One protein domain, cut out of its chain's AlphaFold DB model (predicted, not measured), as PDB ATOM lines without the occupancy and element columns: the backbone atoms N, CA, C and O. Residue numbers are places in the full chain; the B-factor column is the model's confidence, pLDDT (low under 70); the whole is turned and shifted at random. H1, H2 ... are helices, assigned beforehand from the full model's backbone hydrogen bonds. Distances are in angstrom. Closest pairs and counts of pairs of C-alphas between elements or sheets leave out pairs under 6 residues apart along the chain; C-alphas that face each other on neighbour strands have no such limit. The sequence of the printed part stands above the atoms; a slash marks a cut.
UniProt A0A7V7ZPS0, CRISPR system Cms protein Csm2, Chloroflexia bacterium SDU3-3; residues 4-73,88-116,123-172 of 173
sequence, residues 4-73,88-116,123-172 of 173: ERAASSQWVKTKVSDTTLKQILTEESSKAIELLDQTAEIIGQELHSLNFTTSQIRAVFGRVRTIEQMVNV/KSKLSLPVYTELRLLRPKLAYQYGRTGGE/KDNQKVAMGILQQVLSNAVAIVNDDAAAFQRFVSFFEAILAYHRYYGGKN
ATOM      1  N   GLU A   4     277.824 239.323 223.025       89.31
ATOM      2  CA  GLU A   4     277.985 239.425 224.476       89.31
ATOM      3  C   GLU A   4     277.955 240.875 224.955       89.31
ATOM      4  O   GLU A   4     277.425 241.172 226.025       89.31
ATOM      5  N   ARG A   5     278.508 241.812 224.168       88.94
ATOM      6  CA  ARG A   5     278.472 243.239 224.526       88.94
ATOM      7  C   ARG A   5     277.043 243.762 224.477       88.94
ATOM      8  O   ARG A   5     276.645 244.509 225.368       88.94
ATOM      9  N   ALA A   6     276.284 243.348 223.462       91.75
ATOM     10  CA  ALA A   6     274.873 243.685 223.337       91.75
ATOM     11  C   ALA A   6     274.062 243.082 224.494       91.75
ATOM     12  O   ALA A   6     273.285 243.805 225.117       91.75
ATOM     13  N   ALA A   7     274.311 241.817 224.847       92.38
ATOM     14  CA  ALA A   7     273.669 241.152 225.979       92.38
ATOM     15  C   ALA A   7     273.930 241.883 227.307       92.38
ATOM     16  O   ALA A   7     272.982 242.242 228.006       92.38
ATOM     17  N   SER A   8     275.194 242.197 227.623       93.50
ATOM     18  CA  SER A   8     275.532 242.964 228.829       93.50
ATOM     19  C   SER A   8     274.863 244.337 228.842       93.50
ATOM     20  O   SER A   8     274.320 244.748 229.864       93.50
ATOM     21  N   SER A   9     274.915 245.075 227.726       93.75
ATOM     22  CA  SER A   9     274.327 246.417 227.640       93.75
ATOM     23  C   SER A   9     272.814 246.399 227.790       93.75
ATOM     24  O   SER A   9     272.258 247.245 228.492       93.75
ATOM     25  N   GLN A  10     272.148 245.426 227.172       95.25
ATOM     26  CA  GLN A  10     270.710 245.255 227.306       95.25
ATOM     27  C   GLN A  10     270.335 244.922 228.753       95.25
ATOM     28  O   GLN A  10     269.428 245.546 229.302       95.25
ATOM     29  N   TRP A  11     271.067 244.008 229.396       96.19
ATOM     30  CA  TRP A  11     270.834 243.661 230.796       96.19
ATOM     31  C   TRP A  11     270.982 244.882 231.715       96.19
ATOM     32  O   TRP A  11     270.068 245.181 232.482       96.19
ATOM     33  N   VAL A  12     272.074 245.649 231.583       96.06
ATOM     34  CA  VAL A  12     272.323 246.846 232.413       96.06
ATOM     35  C   VAL A  12     271.230 247.889 232.216       96.06
ATOM     36  O   VAL A  12     270.678 248.388 233.194       96.06
ATOM     37  N   LYS A  13     270.847 248.169 230.964       94.06
ATOM     38  CA  LYS A  13     269.779 249.126 230.651       94.06
ATOM     39  C   LYS A  13     268.441 248.729 231.279       94.06
ATOM     40  O   LYS A  13     267.686 249.599 231.704       94.06
ATOM     41  N   THR A  14     268.138 247.433 231.321       94.62
ATOM     42  CA  THR A  14     266.873 246.921 231.859       94.62
ATOM     43  C   THR A  14     266.875 246.793 233.384       94.62
ATOM     44  O   THR A  14     265.817 246.949 233.989       94.62
ATOM     45  N   LYS A  15     268.018 246.495 234.015       95.50
ATOM     46  CA  LYS A  15     268.083 246.137 235.445       95.50
ATOM     47  C   LYS A  15     268.712 247.193 236.354       95.50
ATOM     48  O   LYS A  15     268.353 247.246 237.521       95.50
ATOM     49  N   VAL A  16     269.619 248.030 235.849       91.62
ATOM     50  CA  VAL A  16     270.451 248.946 236.656       91.62
ATOM     51  C   VAL A  16     270.463 250.335 236.010       91.62
ATOM     52  O   VAL A  16     271.501 250.850 235.609       91.62
ATOM     53  N   SER A  17     269.277 250.924 235.830       90.50
ATOM     54  CA  SER A  17     269.116 252.181 235.084       90.50
ATOM     55  C   SER A  17     270.042 253.303 235.588       90.50
ATOM     56  O   SER A  17     270.328 253.397 236.782       90.50
ATOM     57  N   ASP A  18     270.459 254.211 234.698       92.00
ATOM     58  CA  ASP A  18     271.299 255.359 235.079       92.00
ATOM     59  C   ASP A  18     270.627 256.250 236.133       92.00
ATOM     60  O   ASP A  18     271.303 256.849 236.967       92.00
ATOM     61  N   THR A  19     269.292 256.326 236.122       95.12
ATOM     62  CA  THR A  19     268.520 257.018 237.158       95.12
ATOM     63  C   THR A  19     268.709 256.336 238.506       95.12
ATOM     64  O   THR A  19     269.077 257.004 239.463       95.12
ATOM     65  N   THR A  20     268.548 255.012 238.574       96.44
ATOM     66  CA  THR A  20     268.773 254.230 239.799       96.44
ATOM     67  C   THR A  20     270.189 254.431 240.334       96.44
ATOM     68  O   THR A  20     270.360 254.712 241.517       96.44
ATOM     69  N   LEU A  21     271.205 254.370 239.464       96.56
ATOM     70  CA  LEU A  21     272.594 254.607 239.867       96.56
ATOM     71  C   LEU A  21     272.814 256.023 240.404       96.56
ATOM     72  O   LEU A  21     273.516 256.186 241.396       96.56
ATOM     73  N   LYS A  22     272.210 257.049 239.792       97.25
ATOM     74  CA  LYS A  22     272.285 258.418 240.323       97.25
ATOM     75  C   LYS A  22     271.692 258.498 241.723       97.25
ATOM     76  O   LYS A  22     272.360 259.002 242.615       97.25
ATOM     77  N   GLN A  23     270.508 257.926 241.938       97.56
ATOM     78  CA  GLN A  23     269.859 257.928 243.253       97.56
ATOM     79  C   GLN A  23     270.732 257.262 244.317       97.56
ATOM     80  O   GLN A  23     270.983 257.857 245.359       97.56
ATOM     81  N   ILE A  24     271.276 256.079 244.016       97.88
ATOM     82  CA  ILE A  24     272.183 255.348 244.915       97.88
ATOM     83  C   ILE A  24     273.416 256.182 245.282       97.88
ATOM     84  O   ILE A  24     273.881 256.142 246.419       97.88
ATOM     85  N   LEU A  25     273.980 256.913 244.319       97.44
ATOM     86  CA  LEU A  25     275.283 257.558 244.473       97.44
ATOM     87  C   LEU A  25     275.209 259.004 244.965       97.44
ATOM     88  O   LEU A  25     276.205 259.499 245.487       97.44
ATOM     89  N   THR A  26     274.079 259.695 244.815       94.81
ATOM     90  CA  THR A  26     273.987 261.131 245.129       94.81
ATOM     91  C   THR A  26     272.929 261.481 246.166       94.81
ATOM     92  O   THR A  26     273.005 262.566 246.732       94.81
ATOM     93  N   GLU A  27     271.939 260.621 246.415       94.50
ATOM     94  CA  GLU A  27     270.862 260.924 247.363       94.50
ATOM     95  C   GLU A  27     271.149 260.345 248.755       94.50
ATOM     96  O   GLU A  27     271.524 259.185 248.908       94.50
ATOM     97  N   GLU A  28     270.907 261.146 249.791       91.88
ATOM     98  CA  GLU A  28     270.984 260.727 251.193       91.88
ATOM     99  C   GLU A  28     269.573 260.479 251.727       91.88
ATOM    100  O   GLU A  28     268.970 261.316 252.394       91.88
ATOM    101  N   SER A  29     269.000 259.331 251.364       94.94
ATOM    102  CA  SER A  29     267.649 258.946 251.777       94.94
ATOM    103  C   SER A  29     267.545 257.449 252.060       94.94
ATOM    104  O   SER A  29     268.285 256.648 251.490       94.94
ATOM    105  N   SER A  30     266.578 257.045 252.891       95.44
ATOM    106  CA  SER A  30     266.292 255.621 253.133       95.44
ATOM    107  C   SER A  30     265.988 254.875 251.832       95.44
ATOM    108  O   SER A  30     266.444 253.754 251.633       95.44
ATOM    109  N   LYS A  31     265.304 255.541 250.895       96.56
ATOM    110  CA  LYS A  31     265.024 255.000 249.564       96.56
ATOM    111  C   LYS A  31     266.303 254.729 248.766       96.56
ATOM    112  O   LYS A  31     266.373 253.726 248.066       96.56
ATOM    113  N   ALA A  32     267.312 255.595 248.858       96.81
ATOM    114  CA  ALA A  32     268.595 255.370 248.192       96.81
ATOM    115  C   ALA A  32     269.318 254.134 248.755       96.81
ATOM    116  O   ALA A  32     269.906 253.375 247.987       96.81
ATOM    117  N   ILE A  33     269.216 253.891 250.068       96.00
ATOM    118  CA  ILE A  33     269.772 252.699 250.729       96.00
ATOM    119  C   ILE A  33     269.035 251.429 250.277       96.00
ATOM    120  O   ILE A  33     269.681 250.445 249.928       96.00
ATOM    121  N   GLU A  34     267.702 251.456 250.211       97.69
ATOM    122  CA  GLU A  34     266.904 250.337 249.685       97.69
ATOM    123  C   GLU A  34     267.252 250.026 248.222       97.69
ATOM    124  O   GLU A  34     267.421 248.865 247.848       97.69
ATOM    125  N   LEU A  35     267.405 251.063 247.392       98.00
ATOM    126  CA  LEU A  35     267.821 250.905 245.999       98.00
ATOM    127  C   LEU A  35     269.237 250.338 245.890       98.00
ATOM    128  O   LEU A  35     269.477 249.513 245.010       98.00
ATOM    129  N   LEU A  36     270.161 250.765 246.756       98.06
ATOM    130  CA  LEU A  36     271.525 250.243 246.810       98.06
ATOM    131  C   LEU A  36     271.494 248.738 247.058       98.06
ATOM    132  O   LEU A  36     272.080 247.993 246.275       98.06
ATOM    133  N   ASP A  37     270.777 248.313 248.096       98.06
ATOM    134  CA  ASP A  37     270.663 246.917 248.518       98.06
ATOM    135  C   ASP A  37     270.073 246.032 247.409       98.06
ATOM    136  O   ASP A  37     270.724 245.105 246.923       98.06
ATOM    137  N   GLN A  38     268.898 246.411 246.891       98.19
ATOM    138  CA  GLN A  38     268.204 245.679 245.824       98.19
ATOM    139  C   GLN A  38     269.031 245.603 244.537       98.19
ATOM    140  O   GLN A  38     269.115 244.559 243.887       98.19
ATOM    141  N   THR A  39     269.654 246.716 244.144       98.38
ATOM    142  CA  THR A  39     270.454 246.771 242.914       98.38
ATOM    143  C   THR A  39     271.724 245.938 243.065       98.38
ATOM    144  O   THR A  39     272.098 245.212 242.141       98.38
ATOM    145  N   ALA A  40     272.381 246.012 244.225       98.25
ATOM    146  CA  ALA A  40     273.569 245.226 244.517       98.25
ATOM    147  C   ALA A  40     273.267 243.722 244.540       98.25
ATOM    148  O   ALA A  40     274.053 242.942 243.998       98.25
ATOM    149  N   GLU A  41     272.118 243.323 245.091       98.25
ATOM    150  CA  GLU A  41     271.648 241.940 245.087       98.25
ATOM    151  C   GLU A  41     271.429 241.411 243.670       98.25
ATOM    152  O   GLU A  41     272.000 240.379 243.308       98.25
ATOM    153  N   ILE A  42     270.674 242.144 242.843       98.06
ATOM    154  CA  ILE A  42     270.390 241.766 241.450       98.06
ATOM    155  C   ILE A  42     271.692 241.570 240.665       98.06
ATOM    156  O   ILE A  42     271.841 240.585 239.939       98.06
ATOM    157  N   ILE A  43     272.659 242.481 240.819       98.00
ATOM    158  CA  ILE A  43     273.964 242.358 240.159       98.00
ATOM    159  C   ILE A  43     274.740 241.164 240.718       98.00
ATOM    160  O   ILE A  43     275.269 240.367 239.946       98.00
ATOM    161  N   GLY A  44     274.827 241.024 242.043       96.69
ATOM    162  CA  GLY A  44     275.566 239.937 242.684       96.69
ATOM    163  C   GLY A  44     275.052 238.556 242.266       96.69
ATOM    164  O   GLY A  44     275.852 237.666 241.964       96.69
ATOM    165  N   GLN A  45     273.729 238.403 242.180       96.88
ATOM    166  CA  GLN A  45     273.064 237.189 241.716       96.88
ATOM    167  C   GLN A  45     273.343 236.906 240.234       96.88
ATOM    168  O   GLN A  45     273.683 235.775 239.889       96.88
ATOM    169  N   GLU A  46     273.253 237.913 239.362       96.62
ATOM    170  CA  GLU A  46     273.532 237.751 237.927       96.62
ATOM    171  C   GLU A  46     275.001 237.389 237.666       96.62
ATOM    172  O   GLU A  46     275.318 236.497 236.883       96.62
ATOM    173  N   LEU A  47     275.939 238.034 238.362       95.19
ATOM    174  CA  LEU A  47     277.353 237.678 238.242       95.19
ATOM    175  C   LEU A  47     277.595 236.225 238.671       95.19
ATOM    176  O   LEU A  47     278.422 235.532 238.075       95.19
ATOM    177  N   HIS A  48     276.870 235.746 239.683       93.62
ATOM    178  CA  HIS A  48     276.931 234.345 240.081       93.62
ATOM    179  C   HIS A  48     276.330 233.412 239.016       93.62
ATOM    180  O   HIS A  48     276.985 232.435 238.653       93.62
ATOM    181  N   SER A  49     275.147 233.723 238.468       92.88
ATOM    182  CA  SER A  49     274.489 232.900 237.434       92.88
ATOM    183  C   SER A  49     275.334 232.771 236.160       92.88
ATOM    184  O   SER A  49     275.341 231.727 235.508       92.88
ATOM    185  N   LEU A  50     276.127 233.799 235.851       92.25
ATOM    186  CA  LEU A  50     277.072 233.824 234.736       92.25
ATOM    187  C   LEU A  50     278.433 233.171 235.053       92.25
ATOM    188  O   LEU A  50     279.374 233.278 234.262       92.25
ATOM    189  N   ASN A  51     278.561 232.470 236.186       89.62
ATOM    190  CA  ASN A  51     279.792 231.811 236.639       89.62
ATOM    191  C   ASN A  51     280.999 232.763 236.752       89.62
ATOM    192  O   ASN A  51     282.150 232.373 236.503       89.62
ATOM    193  N   PHE A  52     280.754 234.024 237.115       90.88
ATOM    194  CA  PHE A  52     281.817 234.975 237.408       90.88
ATOM    195  C   PHE A  52     282.425 234.642 238.770       90.88
ATOM    196  O   PHE A  52     281.713 234.471 239.760       90.88
ATOM    197  N   THR A  53     283.746 234.498 238.843       89.56
ATOM    198  CA  THR A  53     284.392 234.018 240.067       89.56
ATOM    199  C   THR A  53     284.629 235.153 241.056       89.56
ATOM    200  O   THR A  53     284.873 236.306 240.690       89.56
ATOM    201  N   THR A  54     284.681 234.826 242.348       89.00
ATOM    202  CA  THR A  54     285.020 235.826 243.368       89.00
ATOM    203  C   THR A  54     286.439 236.376 243.179       89.00
ATOM    204  O   THR A  54     286.695 237.525 243.525       89.00
ATOM    205  N   SER A  55     287.380 235.603 242.618       86.69
ATOM    206  CA  SER A  55     288.720 236.113 242.286       86.69
ATOM    207  C   SER A  55     288.681 237.199 241.205       86.69
ATOM    208  O   SER A  55     289.424 238.172 241.314       86.69
ATOM    209  N   GLN A  56     287.787 237.084 240.217       88.06
ATOM    210  CA  GLN A  56     287.593 238.105 239.184       88.06
ATOM    211  C   GLN A  56     286.999 239.394 239.771       88.06
ATOM    212  O   GLN A  56     287.516 240.475 239.497       88.06
ATOM    213  N   ILE A  57     285.995 239.296 240.653       87.88
ATOM    214  CA  ILE A  57     285.433 240.473 241.345       87.88
ATOM    215  C   ILE A  57     286.485 241.125 242.251       87.88
ATOM    216  O   ILE A  57     286.671 242.341 242.217       87.88
ATOM    217  N   ARG A  58     287.239 240.324 243.018       87.12
ATOM    218  CA  ARG A  58     288.307 240.825 243.900       87.12
ATOM    219  C   ARG A  58     289.407 241.565 243.145       87.12
ATOM    220  O   ARG A  58     289.941 242.531 243.680       87.12
ATOM    221  N   ALA A  59     289.737 241.153 241.921       87.50
ATOM    222  CA  ALA A  59     290.727 241.852 241.104       87.50
ATOM    223  C   ALA A  59     290.297 243.296 240.781       87.50
ATOM    224  O   ALA A  59     291.131 244.201 240.771       87.50
ATOM    225  N   VAL A  60     288.998 243.529 240.566       87.44
ATOM    226  CA  VAL A  60     288.437 244.879 240.400       87.44
ATOM    227  C   VAL A  60     288.386 245.615 241.745       87.44
ATOM    228  O   VAL A  60     288.784 246.776 241.831       87.44
ATOM    229  N   PHE A  61     287.979 244.919 242.809       87.00
ATOM    230  CA  PHE A  61     287.846 245.458 244.168       87.00
ATOM    231  C   PHE A  61     289.141 245.950 244.786       87.00
ATOM    232  O   PHE A  61     289.159 247.039 245.357       87.00
ATOM    233  N   GLY A  62     290.240 245.215 244.614       90.75
ATOM    234  CA  GLY A  62     291.536 245.631 245.144       90.75
ATOM    235  C   GLY A  62     291.906 247.044 244.693       90.75
ATOM    236  O   GLY A  62     292.387 247.840 245.488       90.75
ATOM    237  N   ARG A  63     291.581 247.392 243.445       91.00
ATOM    238  CA  ARG A  63     291.855 248.710 242.879       91.00
ATOM    239  C   ARG A  63     290.985 249.815 243.483       91.00
ATOM    240  O   ARG A  63     291.506 250.886 243.775       91.00
ATOM    241  N   VAL A  64     289.685 249.567 243.655       92.62
ATOM    242  CA  VAL A  64     288.769 250.518 244.312       92.62
ATOM    243  C   VAL A  64     289.235 250.776 245.744       92.62
ATOM    244  O   VAL A  64     289.352 251.930 246.145       92.62
ATOM    245  N   ARG A  65     289.629 249.718 246.462       93.25
ATOM    246  CA  ARG A  65     290.157 249.825 247.825       93.25
ATOM    247  C   ARG A  65     291.465 250.616 247.892       93.25
ATOM    248  O   ARG A  65     291.650 251.387 248.825       93.25
ATOM    249  N   THR A  66     292.353 250.479 246.904       93.25
ATOM    250  CA  THR A  66     293.560 251.319 246.820       93.25
ATOM    251  C   THR A  66     293.203 252.801 246.678       93.25
ATOM    252  O   THR A  66     293.803 253.631 247.346       93.25
ATOM    253  N   ILE A  67     292.215 253.142 245.844       93.56
ATOM    254  CA  ILE A  67     291.768 254.536 245.661       93.56
ATOM    255  C   ILE A  67     291.152 255.073 246.955       93.56
ATOM    256  O   ILE A  67     291.456 256.184 247.370       93.56
ATOM    257  N   GLU A  68     290.336 254.268 247.628       93.44
ATOM    258  CA  GLU A  68     289.743 254.630 248.914       93.44
ATOM    259  C   GLU A  68     290.798 254.868 250.000       93.44
ATOM    260  O   GLU A  68     290.697 255.819 250.769       93.44
ATOM    261  N   GLN A  69     291.858 254.061 250.033       91.25
ATOM    262  CA  GLN A  69     292.983 254.299 250.934       91.25
ATOM    263  C   GLN A  69     293.658 255.646 250.664       91.25
ATOM    264  O   GLN A  69     294.027 256.313 251.622       91.25
ATOM    265  N   MET A  70     293.771 256.072 249.398       89.19
ATOM    266  CA  MET A  70     294.327 257.386 249.045       89.19
ATOM    267  C   MET A  70     293.454 258.552 249.534       89.19
ATOM    268  O   MET A  70     294.001 259.598 249.866       89.19
ATOM    269  N   VAL A  71     292.126 258.383 249.608       86.19
ATOM    270  CA  VAL A  71     291.208 259.401 250.169       86.19
ATOM    271  C   VAL A  71     291.488 259.642 251.651       86.19
ATOM    272  O   VAL A  71     291.417 260.770 252.121       86.19
ATOM    273  N   ASN A  72     291.814 258.577 252.383       75.00
ATOM    274  CA  ASN A  72     292.002 258.615 253.831       75.00
ATOM    275  C   ASN A  72     293.422 259.036 254.257       75.00
ATOM    276  O   ASN A  72     293.729 259.004 255.450       75.00
ATOM    277  N   VAL A  73     294.298 259.413 253.316       67.44
ATOM    278  CA  VAL A  73     295.624 259.963 253.632       67.44
ATOM    279  C   VAL A  73     295.474 261.456 253.946       67.44
ATOM    280  O   VAL A  73     295.022 262.200 253.077       67.44
ATOM    281  N   LYS A  88     286.293 269.542 251.936       58.25
ATOM    282  CA  LYS A  88     285.883 268.212 252.428       58.25
ATOM    283  C   LYS A  88     284.976 267.427 251.478       58.25
ATOM    284  O   LYS A  88     284.900 266.208 251.601       58.25
ATOM    285  N   SER A  89     284.274 268.092 250.562       73.44
ATOM    286  CA  SER A  89     283.315 267.426 249.671       73.44
ATOM    287  C   SER A  89     283.936 266.904 248.377       73.44
ATOM    288  O   SER A  89     283.283 266.130 247.679       73.44
ATOM    289  N   LYS A  90     285.182 267.280 248.054       89.12
ATOM    290  CA  LYS A  90     285.834 266.904 246.795       89.12
ATOM    291  C   LYS A  90     287.020 265.965 246.977       89.12
ATOM    292  O   LYS A  90     287.788 266.075 247.926       89.12
ATOM    293  N   LEU A  91     287.196 265.063 246.019       90.31
ATOM    294  CA  LEU A  91     288.377 264.219 245.894       90.31
ATOM    295  C   LEU A  91     289.587 265.065 245.479       90.31
ATOM    296  O   LEU A  91     289.488 265.922 244.598       90.31
ATOM    297  N   SER A  92     290.756 264.777 246.056       90.94
ATOM    298  CA  SER A  92     292.012 265.376 245.600       90.94
ATOM    299  C   SER A  92     292.317 264.973 244.150       90.94
ATOM    300  O   SER A  92     291.894 263.915 243.674       90.94
ATOM    301  N   LEU A  93     293.077 265.802 243.424       89.62
ATOM    302  CA  LEU A  93     293.389 265.554 242.012       89.62
ATOM    303  C   LEU A  93     294.027 264.167 241.752       89.62
ATOM    304  O   LEU A  93     293.609 263.512 240.788       89.62
ATOM    305  N   PRO A  94     294.975 263.665 242.574       92.06
ATOM    306  CA  PRO A  94     295.517 262.315 242.402       92.06
ATOM    307  C   PRO A  94     294.450 261.221 242.537       92.06
ATOM    308  O   PRO A  94     294.378 260.317 241.701       92.06
ATOM    309  N   VAL A  95     293.572 261.336 243.538       94.06
ATOM    310  CA  VAL A  95     292.489 260.374 243.779       94.06
ATOM    311  C   VAL A  95     291.484 260.391 242.631       94.06
ATOM    312  O   VAL A  95     291.153 259.341 242.077       94.06
ATOM    313  N   TYR A  96     291.036 261.584 242.230       94.56
ATOM    314  CA  TYR A  96     290.123 261.754 241.104       94.56
ATOM    315  C   TYR A  96     290.711 261.168 239.812       94.56
ATOM    316  O   TYR A  96     290.015 260.488 239.055       94.56
ATOM    317  N   THR A  97     292.011 261.355 239.577       95.19
ATOM    318  CA  THR A  97     292.708 260.786 238.415       95.19
ATOM    319  C   THR A  97     292.667 259.258 238.430       95.19
ATOM    320  O   THR A  97     292.285 258.643 237.429       95.19
ATOM    321  N   GLU A  98     292.994 258.620 239.555       95.50
ATOM    322  CA  GLU A  98     292.948 257.156 239.661       95.50
ATOM    323  C   GLU A  98     291.529 256.595 239.516       95.50
ATOM    324  O   GLU A  98     291.335 255.585 238.823       95.50
ATOM    325  N   LEU A  99     290.536 257.286 240.085       95.75
ATOM    326  CA  LEU A  99     289.118 256.981 239.908       95.75
ATOM    327  C   LEU A  99     288.726 257.031 238.425       95.75
ATOM    328  O   LEU A  99     288.164 256.069 237.894       95.75
ATOM    329  N   ARG A 100     289.096 258.095 237.704       96.12
ATOM    330  CA  ARG A 100     288.840 258.225 236.258       96.12
ATOM    331  C   ARG A 100     289.529 257.127 235.446       96.12
ATOM    332  O   ARG A 100     288.931 256.605 234.501       96.12
ATOM    333  N   LEU A 101     290.739 256.722 235.835       96.19
ATOM    334  CA  LEU A 101     291.493 255.636 235.199       96.19
ATOM    335  C   LEU A 101     290.903 254.239 235.448       96.19
ATOM    336  O   LEU A 101     291.331 253.279 234.797       96.19
ATOM    337  N   LEU A 102     289.915 254.078 236.334       95.06
ATOM    338  CA  LEU A 102     289.172 252.819 236.437       95.06
ATOM    339  C   LEU A 102     288.467 252.471 235.124       95.06
ATOM    340  O   LEU A 102     288.559 251.329 234.682       95.06
ATOM    341  N   ARG A 103     287.832 253.442 234.457       95.50
ATOM    342  CA  ARG A 103     287.059 253.219 233.220       95.50
ATOM    343  C   ARG A 103     287.877 252.557 232.098       95.50
ATOM    344  O   ARG A 103     287.475 251.484 231.644       95.50
ATOM    345  N   PRO A 104     289.029 253.109 231.657       96.19
ATOM    346  CA  PRO A 104     289.839 252.461 230.623       96.19
ATOM    347  C   PRO A 104     290.408 251.110 231.076       96.19
ATOM    348  O   PRO A 104     290.507 250.186 230.272       96.19
ATOM    349  N   LYS A 105     290.733 250.943 232.364       93.69
ATOM    350  CA  LYS A 105     291.268 249.673 232.879       93.69
ATOM    351  C   LYS A 105     290.195 248.576 232.937       93.69
ATOM    352  O   LYS A 105     290.491 247.434 232.595       93.69
ATOM    353  N   LEU A 106     288.944 248.917 233.257       94.38
ATOM    354  CA  LEU A 106     287.795 248.012 233.146       94.38
ATOM    355  C   LEU A 106     287.508 247.635 231.688       94.38
ATOM    356  O   LEU A 106     287.257 246.469 231.399       94.38
ATOM    357  N   ALA A 107     287.584 248.595 230.761       93.94
ATOM    358  CA  ALA A 107     287.420 248.324 229.333       93.94
ATOM    359  C   ALA A 107     288.496 247.358 228.806       93.94
ATOM    360  O   ALA A 107     288.188 246.421 228.070       93.94
ATOM    361  N   TYR A 108     289.747 247.538 229.235       92.25
ATOM    362  CA  TYR A 108     290.839 246.623 228.909       92.25
ATOM    363  C   TYR A 108     290.623 245.224 229.499       92.25
ATOM    364  O   TYR A 108     290.772 244.229 228.792       92.25
ATOM    365  N   GLN A 109     290.226 245.136 230.773       90.81
ATOM    366  CA  GLN A 109     289.889 243.858 231.404       90.81
ATOM    367  C   GLN A 109     288.751 243.156 230.661       90.81
ATOM    368  O   GLN A 109     288.897 241.987 230.330       90.81
ATOM    369  N   TYR A 110     287.680 243.869 230.302       91.75
ATOM    370  CA  TYR A 110     286.619 243.329 229.454       91.75
ATOM    371  C   TYR A 110     287.170 242.802 228.130       91.75
ATOM    372  O   TYR A 110     286.855 241.676 227.763       91.75
ATOM    373  N   GLY A 111     288.019 243.566 227.436       89.38
ATOM    374  CA  GLY A 111     288.645 243.154 226.177       89.38
ATOM    375  C   GLY A 111     289.431 241.845 226.288       89.38
ATOM    376  O   GLY A 111     289.383 241.038 225.365       89.38
ATOM    377  N   ARG A 112     290.076 241.607 227.436       87.31
ATOM    378  CA  ARG A 112     290.852 240.391 227.731       87.31
ATOM    379  C   ARG A 112     290.049 239.241 228.322       87.31
ATOM    380  O   ARG A 112     290.512 238.107 228.268       87.31
ATOM    381  N   THR A 113     288.916 239.524 228.955       84.69
ATOM    382  CA  THR A 113     287.986 238.488 229.403       84.69
ATOM    383  C   THR A 113     287.350 237.860 228.169       84.69
ATOM    384  O   THR A 113     287.093 238.560 227.196       84.69
ATOM    385  N   GLY A 114     287.094 236.554 228.180       66.94
ATOM    386  CA  GLY A 114     286.643 235.825 226.990       66.94
ATOM    387  C   GLY A 114     287.798 235.375 226.088       66.94
ATOM    388  O   GLY A 114     288.915 235.881 226.180       66.94
ATOM    389  N   GLY A 115     287.518 234.367 225.270       62.19
ATOM    390  CA  GLY A 115     288.503 233.528 224.591       62.19
ATOM    391  C   GLY A 115     288.353 232.070 225.024       62.19
ATOM    392  O   GLY A 115     287.866 231.797 226.127       62.19
ATOM    393  N   GLU A 116     288.757 231.148 224.155       55.62
ATOM    394  CA  GLU A 116     288.753 229.718 224.452       55.62
ATOM    395  C   GLU A 116     289.604 229.443 225.696       55.62
ATOM    396  O   GLU A 116     290.734 229.929 225.843       55.62
ATOM    397  N   LYS A 123     283.855 231.128 226.788       70.75
ATOM    398  CA  LYS A 123     283.688 231.806 228.084       70.75
ATOM    399  C   LYS A 123     282.709 232.970 227.979       70.75
ATOM    400  O   LYS A 123     282.885 233.995 228.643       70.75
ATOM    401  N   ASP A 124     281.684 232.813 227.161       80.38
ATOM    402  CA  ASP A 124     280.787 233.904 226.783       80.38
ATOM    403  C   ASP A 124     280.064 234.462 228.005       80.38
ATOM    404  O   ASP A 124     280.032 235.673 228.208       80.38
ATOM    405  N   ASN A 125     279.650 233.600 228.938       88.19
ATOM    406  CA  ASN A 125     279.051 234.037 230.201       88.19
ATOM    407  C   ASN A 125     280.005 234.908 231.038       88.19
ATOM    408  O   ASN A 125     279.588 235.920 231.598       88.19
ATOM    409  N   GLN A 126     281.307 234.592 231.073       89.25
ATOM    410  CA  GLN A 126     282.283 235.432 231.779       89.25
ATOM    411  C   GLN A 126     282.506 236.766 231.062       89.25
ATOM    412  O   GLN A 126     282.718 237.786 231.722       89.25
ATOM    413  N   LYS A 127     282.449 236.776 229.723       91.56
ATOM    414  CA  LYS A 127     282.488 238.007 228.930       91.56
ATOM    415  C   LYS A 127     281.275 238.877 229.241       91.56
ATOM    416  O   LYS A 127     281.457 240.059 229.533       91.56
ATOM    417  N   VAL A 128     280.076 238.295 229.253       93.75
ATOM    418  CA  VAL A 128     278.828 238.988 229.592       93.75
ATOM    419  C   VAL A 128     278.892 239.547 231.016       93.75
ATOM    420  O   VAL A 128     278.632 240.734 231.212       93.75
ATOM    421  N   ALA A 129     279.324 238.747 231.994       94.62
ATOM    422  CA  ALA A 129     279.456 239.174 233.389       94.62
ATOM    423  C   ALA A 129     280.440 240.339 233.552       94.62
ATOM    424  O   ALA A 129     280.125 241.356 234.173       94.62
ATOM    425  N   MET A 130     281.619 240.241 232.931       94.38
ATOM    426  CA  MET A 130     282.590 241.334 232.935       94.38
ATOM    427  C   MET A 130     282.047 242.575 232.217       94.38
ATOM    428  O   MET A 130     282.356 243.693 232.614       94.38
ATOM    429  N   GLY A 131     281.234 242.399 231.172       95.50
ATOM    430  CA  GLY A 131     280.582 243.492 230.453       95.50
ATOM    431  C   GLY A 131     279.526 244.209 231.290       95.50
ATOM    432  O   GLY A 131     279.432 245.434 231.214       95.50
ATOM    433  N   ILE A 132     278.771 243.474 232.112       96.81
ATOM    434  CA  ILE A 132     277.831 244.039 233.090       96.81
ATOM    435  C   ILE A 132     278.612 244.859 234.119       96.81
ATOM    436  O   ILE A 132     278.357 246.053 234.281       96.81
ATOM    437  N   LEU A 133     279.629 244.252 234.739       95.62
ATOM    438  CA  LEU A 133     280.450 244.905 235.758       95.62
ATOM    439  C   LEU A 133     281.155 246.153 235.210       95.62
ATOM    440  O   LEU A 133     281.121 247.215 235.826       95.62
ATOM    441  N   GLN A 134     281.756 246.057 234.022       95.69
ATOM    442  CA  GLN A 134     282.421 247.178 233.363       95.69
ATOM    443  C   GLN A 134     281.464 248.350 233.161       95.69
ATOM    444  O   GLN A 134     281.848 249.483 233.448       95.69
ATOM    445  N   GLN A 135     280.251 248.102 232.666       96.75
ATOM    446  CA  GLN A 135     279.277 249.153 232.378       96.75
ATOM    447  C   GLN A 135     278.743 249.800 233.652       96.75
ATOM    448  O   GLN A 135     278.839 251.019 233.777       96.75
ATOM    449  N   VAL A 136     278.285 249.002 234.624       97.38
ATOM    450  CA  VAL A 136     277.776 249.512 235.906       97.38
ATOM    451  C   VAL A 136     278.824 250.380 236.597       97.38
ATOM    452  O   VAL A 136     278.547 251.528 236.939       97.38
ATOM    453  N   LEU A 137     280.060 249.887 236.733       95.88
ATOM    454  CA  LEU A 137     281.121 250.645 237.398       95.88
ATOM    455  C   LEU A 137     281.571 251.856 236.582       95.88
ATOM    456  O   LEU A 137     281.898 252.888 237.156       95.88
ATOM    457  N   SER A 138     281.576 251.776 235.249       96.12
ATOM    458  CA  SER A 138     281.931 252.934 234.420       96.12
ATOM    459  C   SER A 138     280.903 254.055 234.526       96.12
ATOM    460  O   SER A 138     281.298 255.223 234.549       96.12
ATOM    461  N   ASN A 139     279.615 253.707 234.597       97.06
ATOM    462  CA  ASN A 139     278.529 254.665 234.785       97.06
ATOM    463  C   ASN A 139     278.584 255.249 236.198       97.06
ATOM    464  O   ASN A 139     278.543 256.467 236.349       97.06
ATOM    465  N   ALA A 140     278.797 254.407 237.214       97.00
ATOM    466  CA  ALA A 140     278.967 254.856 238.591       97.00
ATOM    467  C   ALA A 140     280.142 255.837 238.738       97.00
ATOM    468  O   ALA A 140     279.959 256.936 239.243       97.00
ATOM    469  N   VAL A 141     281.323 255.512 238.198       96.25
ATOM    470  CA  VAL A 141     282.494 256.411 238.200       96.25
ATOM    471  C   VAL A 141     282.205 257.742 237.498       96.25
ATOM    472  O   VAL A 141     282.708 258.785 237.913       96.25
ATOM    473  N   ALA A 142     281.415 257.731 236.421       96.56
ATOM    474  CA  ALA A 142     281.026 258.962 235.735       96.56
ATOM    475  C   ALA A 142     280.088 259.836 236.586       96.56
ATOM    476  O   ALA A 142     280.205 261.056 236.521       96.56
ATOM    477  N   ILE A 143     279.200 259.218 237.371       97.00
ATOM    478  CA  ILE A 143     278.270 259.902 238.283       97.00
ATOM    479  C   ILE A 143     279.003 260.459 239.507       97.00
ATOM    480  O   ILE A 143     278.775 261.610 239.859       97.00
ATOM    481  N   VAL A 144     279.895 259.670 240.118       96.06
ATOM    482  CA  VAL A 144     280.690 260.082 241.290       96.06
ATOM    483  C   VAL A 144     281.488 261.352 241.000       96.06
ATOM    484  O   VAL A 144     281.553 262.248 241.833       96.06
ATOM    485  N   ASN A 145     282.090 261.437 239.811       93.88
ATOM    486  CA  ASN A 145     282.978 262.531 239.433       93.88
ATOM    487  C   ASN A 145     284.037 262.819 240.521       93.88
ATOM    488  O   ASN A 145     284.799 261.917 240.865       93.88
ATOM    489  N   ASP A 146     284.136 264.058 241.000       92.81
ATOM    490  CA  ASP A 146     285.050 264.504 242.046       92.81
ATOM    491  C   ASP A 146     284.372 264.578 243.421       92.81
ATOM    492  O   ASP A 146     284.982 265.104 244.338       92.81
ATOM    493  N   ASP A 147     283.153 264.060 243.593       93.50
ATOM    494  CA  ASP A 147     282.416 264.119 244.859       93.50
ATOM    495  C   ASP A 147     282.856 262.992 245.812       93.50
ATOM    496  O   ASP A 147     282.742 261.797 245.517       93.50
ATOM    497  N   ALA A 148     283.371 263.380 246.979       92.56
ATOM    498  CA  ALA A 148     283.895 262.463 247.982       92.56
ATOM    499  C   ALA A 148     282.798 261.620 248.651       92.56
ATOM    500  O   ALA A 148     283.012 260.434 248.912       92.56
ATOM    501  N   ALA A 149     281.615 262.186 248.897       92.62
ATOM    502  CA  ALA A 149     280.500 261.464 249.504       92.62
ATOM    503  C   ALA A 149     279.902 260.451 248.518       92.62
ATOM    504  O   ALA A 149     279.637 259.300 248.878       92.62
ATOM    505  N   ALA A 150     279.766 260.837 247.246       95.44
ATOM    506  CA  ALA A 150     279.366 259.929 246.179       95.44
ATOM    507  C   ALA A 150     280.387 258.804 245.986       95.44
ATOM    508  O   ALA A 150     280.000 257.658 245.754       95.44
ATOM    509  N   PHE A 151     281.683 259.095 246.136       96.38
ATOM    510  CA  PHE A 151     282.722 258.070 246.091       96.38
ATOM    511  C   PHE A 151     282.585 257.057 247.236       96.38
ATOM    512  O   PHE A 151     282.665 255.856 246.982       96.38
ATOM    513  N   GLN A 152     282.309 257.498 248.465       95.12
ATOM    514  CA  GLN A 152     282.052 256.576 249.580       95.12
ATOM    515  C   GLN A 152     280.817 255.701 249.321       95.12
ATOM    516  O   GLN A 152     280.879 254.484 249.477       95.12
ATOM    517  N   ARG A 153     279.724 256.285 248.811       96.75
ATOM    518  CA  ARG A 153     278.534 255.518 248.398       96.75
ATOM    519  C   ARG A 153     278.841 254.520 247.280       96.75
ATOM    520  O   ARG A 153     278.333 253.401 247.303       96.75
ATOM    521  N   PHE A 154     279.709 254.878 246.334       97.50
ATOM    522  CA  PHE A 154     280.202 253.964 245.302       97.50
ATOM    523  C   PHE A 154     280.980 252.782 245.891       97.50
ATOM    524  O   PHE A 154     280.752 251.647 245.466       97.50
ATOM    525  N   VAL A 155     281.856 253.020 246.872       96.75
ATOM    526  CA  VAL A 155     282.569 251.950 247.586       96.75
ATOM    527  C   VAL A 155     281.570 251.017 248.271       96.75
ATOM    528  O   VAL A 155     281.612 249.813 248.017       96.75
ATOM    529  N   SER A 156     280.623 251.555 249.048       97.50
ATOM    530  CA  SER A 156     279.606 250.751 249.741       97.50
ATOM    531  C   SER A 156     278.734 249.943 248.777       97.50
ATOM    532  O   SER A 156     278.495 248.756 248.997       97.50
ATOM    533  N   PHE A 157     278.299 250.546 247.666       98.00
ATOM    534  CA  PHE A 157     277.553 249.842 246.623       98.00
ATOM    535  C   PHE A 157     278.368 248.689 246.027       98.00
ATOM    536  O   PHE A 157     277.850 247.591 245.812       98.00
ATOM    537  N   PHE A 158     279.664 248.903 245.798       95.50
ATOM    538  CA  PHE A 158     280.528 247.867 245.252       95.50
ATOM    539  C   PHE A 158     280.812 246.728 246.243       95.50
ATOM    540  O   PHE A 158     280.850 245.558 245.850       95.50
ATOM    541  N   GLU A 159     280.958 247.046 247.529       95.88
ATOM    542  CA  GLU A 159     281.046 246.062 248.610       95.88
ATOM    543  C   GLU A 159     279.778 245.216 248.717       95.88
ATOM    544  O   GLU A 159     279.875 243.992 248.831       95.88
ATOM    545  N   ALA A 160     278.602 245.837 248.602       97.62
ATOM    546  CA  ALA A 160     277.326 245.132 248.609       97.62
ATOM    547  C   ALA A 160     277.226 244.135 247.441       97.62
ATOM    548  O   ALA A 160     276.873 242.976 247.657       97.62
ATOM    549  N   ILE A 161     277.638 244.519 246.223       97.06
ATOM    550  CA  ILE A 161     277.681 243.599 245.067       97.06
ATOM    551  C   ILE A 161     278.563 242.379 245.375       97.06
ATOM    552  O   ILE A 161     278.177 241.238 245.107       97.06
ATOM    553  N   LEU A 162     279.754 242.599 245.947       94.44
ATOM    554  CA  LEU A 162     280.660 241.515 246.330       94.44
ATOM    555  C   LEU A 162     280.055 240.632 247.433       94.44
ATOM    556  O   LEU A 162     280.210 239.408 247.385       94.44
ATOM    557  N   ALA A 163     279.379 241.225 248.417       95.50
ATOM    558  CA  ALA A 163     278.720 240.500 249.498       95.50
ATOM    559  C   ALA A 163     277.606 239.591 248.962       95.50
ATOM    560  O   ALA A 163     277.621 238.390 249.243       95.50
ATOM    561  N   TYR A 164     276.715 240.117 248.117       97.00
ATOM    562  CA  TYR A 164     275.647 239.339 247.492       97.00
ATOM    563  C   TYR A 164     276.181 238.261 246.553       97.00
ATOM    564  O   TYR A 164     275.741 237.114 246.624       97.00
ATOM    565  N   HIS A 165     277.199 238.556 245.740       94.88
ATOM    566  CA  HIS A 165     277.849 237.526 244.922       94.88
ATOM    567  C   HIS A 165     278.360 236.358 245.773       94.88
ATOM    568  O   HIS A 165     278.122 235.193 245.448       94.88
ATOM    569  N   ARG A 166     279.030 236.657 246.896       93.00
ATOM    570  CA  ARG A 166     279.517 235.630 247.830       93.00
ATOM    571  C   ARG A 166     278.380 234.882 248.512       93.00
ATOM    572  O   ARG A 166     278.513 233.679 248.703       93.00
ATOM    573  N   TYR A 167     277.299 235.565 248.870       94.62
ATOM    574  CA  TYR A 167     276.108 234.947 249.445       94.62
ATOM    575  C   TYR A 167     275.521 233.888 248.505       94.62
ATOM    576  O   TYR A 167     275.265 232.764 248.933       94.62
ATOM    577  N   TYR A 168     275.395 234.199 247.213       93.19
ATOM    578  CA  TYR A 168     274.917 233.240 246.216       93.19
ATOM    579  C   TYR A 168     275.950 232.146 245.896       93.19
ATOM    580  O   TYR A 168     275.584 230.982 245.764       93.19
ATOM    581  N   GLY A 169     277.246 232.477 245.872       81.94
ATOM    582  CA  GLY A 169     278.325 231.508 245.645       81.94
ATOM    583  C   GLY A 169     278.590 230.537 246.804       81.94
ATOM    584  O   GLY A 169     279.031 229.417 246.567       81.94
ATOM    585  N   GLY A 170     278.319 230.945 248.046       64.56
ATOM    586  CA  GLY A 170     278.534 230.142 249.255       64.56
ATOM    587  C   GLY A 170     277.364 229.231 249.634       64.56
ATOM    588  O   GLY A 170     277.539 228.357 250.472       64.56
ATOM    589  N   LYS A 171     276.187 229.398 249.018       56.28
ATOM    590  CA  LYS A 171     275.037 228.500 249.221       56.28
ATOM    591  C   LYS A 171     275.163 227.152 248.499       56.28
ATOM    592  O   LYS A 171     274.395 226.249 248.803       56.28
ATOM    593  N   ASN A 172     276.128 227.019 247.585       44.16
ATOM    594  CA  ASN A 172     276.360 225.818 246.773       44.16
ATOM    595  C   ASN A 172     277.796 225.256 246.914       44.16
ATOM    596  O   ASN A 172     278.277 224.605 245.987       44.16
TER     597      ASN A 172
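Overview. This is residues 4 to 73, 88 to 116 and 123 to 172 of the 173 residues of the protein "CRISPR system Cms protein Csm2" of Chloroflexia bacterium SDU3-3 (UniProt A0A7V7ZPS0). What is the main picture? Three long helices, H3, H7 and H8, form an up-and-down bundle; H4 packs on H8 and H6 on H7, while the shorter H1 and H2 cross H7 on the side away from H5 and H6. How is it made up? The printed part has 149 residues with eight named helices, H1 to H8 in order, and no named strand: all helix. It is compact, with a radius of gyration of the C-alphas of 14.7 A and spans of 46 by 32 by 28 A.

Arrangement. What do the first helices touch? H1, residues 4 to 15, touches H7, residues 124 to 144, at a steep tilt of 51 degrees; their closest C-alphas, Ser 8 and Ile 132, are 5.0 A apart. H2, residues 18 to 26, touches residues 149 to 157 alone of H8, residues 148 to 170; the closest C-alphas, Leu 25 and Ala 150, are 5.0 A apart. H3, residues 30 to 49, touches H8 at a steep tilt of 42 degrees, the closest C-alphas, Gly 44 and His 165, being 4.0 A apart. What follows? H4, residues 54 to 71, with a kink of 31 degrees near residue 61, touches H8, closest at C-alphas 57 and 162, 7.0 A. H5, residues 93 to 100, touches residues 64 to 71 alone of H4, closest at C-alphas 95 and 67, 6.2 A. H6, residues 102 to 112, touches H7 at a shallow tilt of 10 degrees, opposite ways, closest at C-alphas 103 and 138, 5.3 A. Which helix is the hub? H7 touches five helices, and is a hairpin with H8. Are the backbones intact? Every O i to N i+4 pair is within hydrogen-bond range in H1, H2, H3, H5, H6, H7 and H8, and 12 of 14 in H4.

Along the chain. Where does H1 begin and H8 end? C-alpha 4 is at (277.985, 239.425, 224.476) and C-alpha 170 at (278.534, 230.142, 249.255). Which helices are long? From first to last C-alpha H8 measures 32.8 A, H7 29.9 A, H3 28.8 A and H4 25.3 A.

Size, cuts and confidence. Where is it cut? Residues 74 to 87 and 117 to 122 are not printed; the C-alpha gaps are 12.8 A from 73 to 88 and 6.6 A from 116 to 123. Is any link long? The links printed whole are tight. Where is confidence low? Residues 73, 88, 114 to 116 and 170 to 172 have pLDDT under 70.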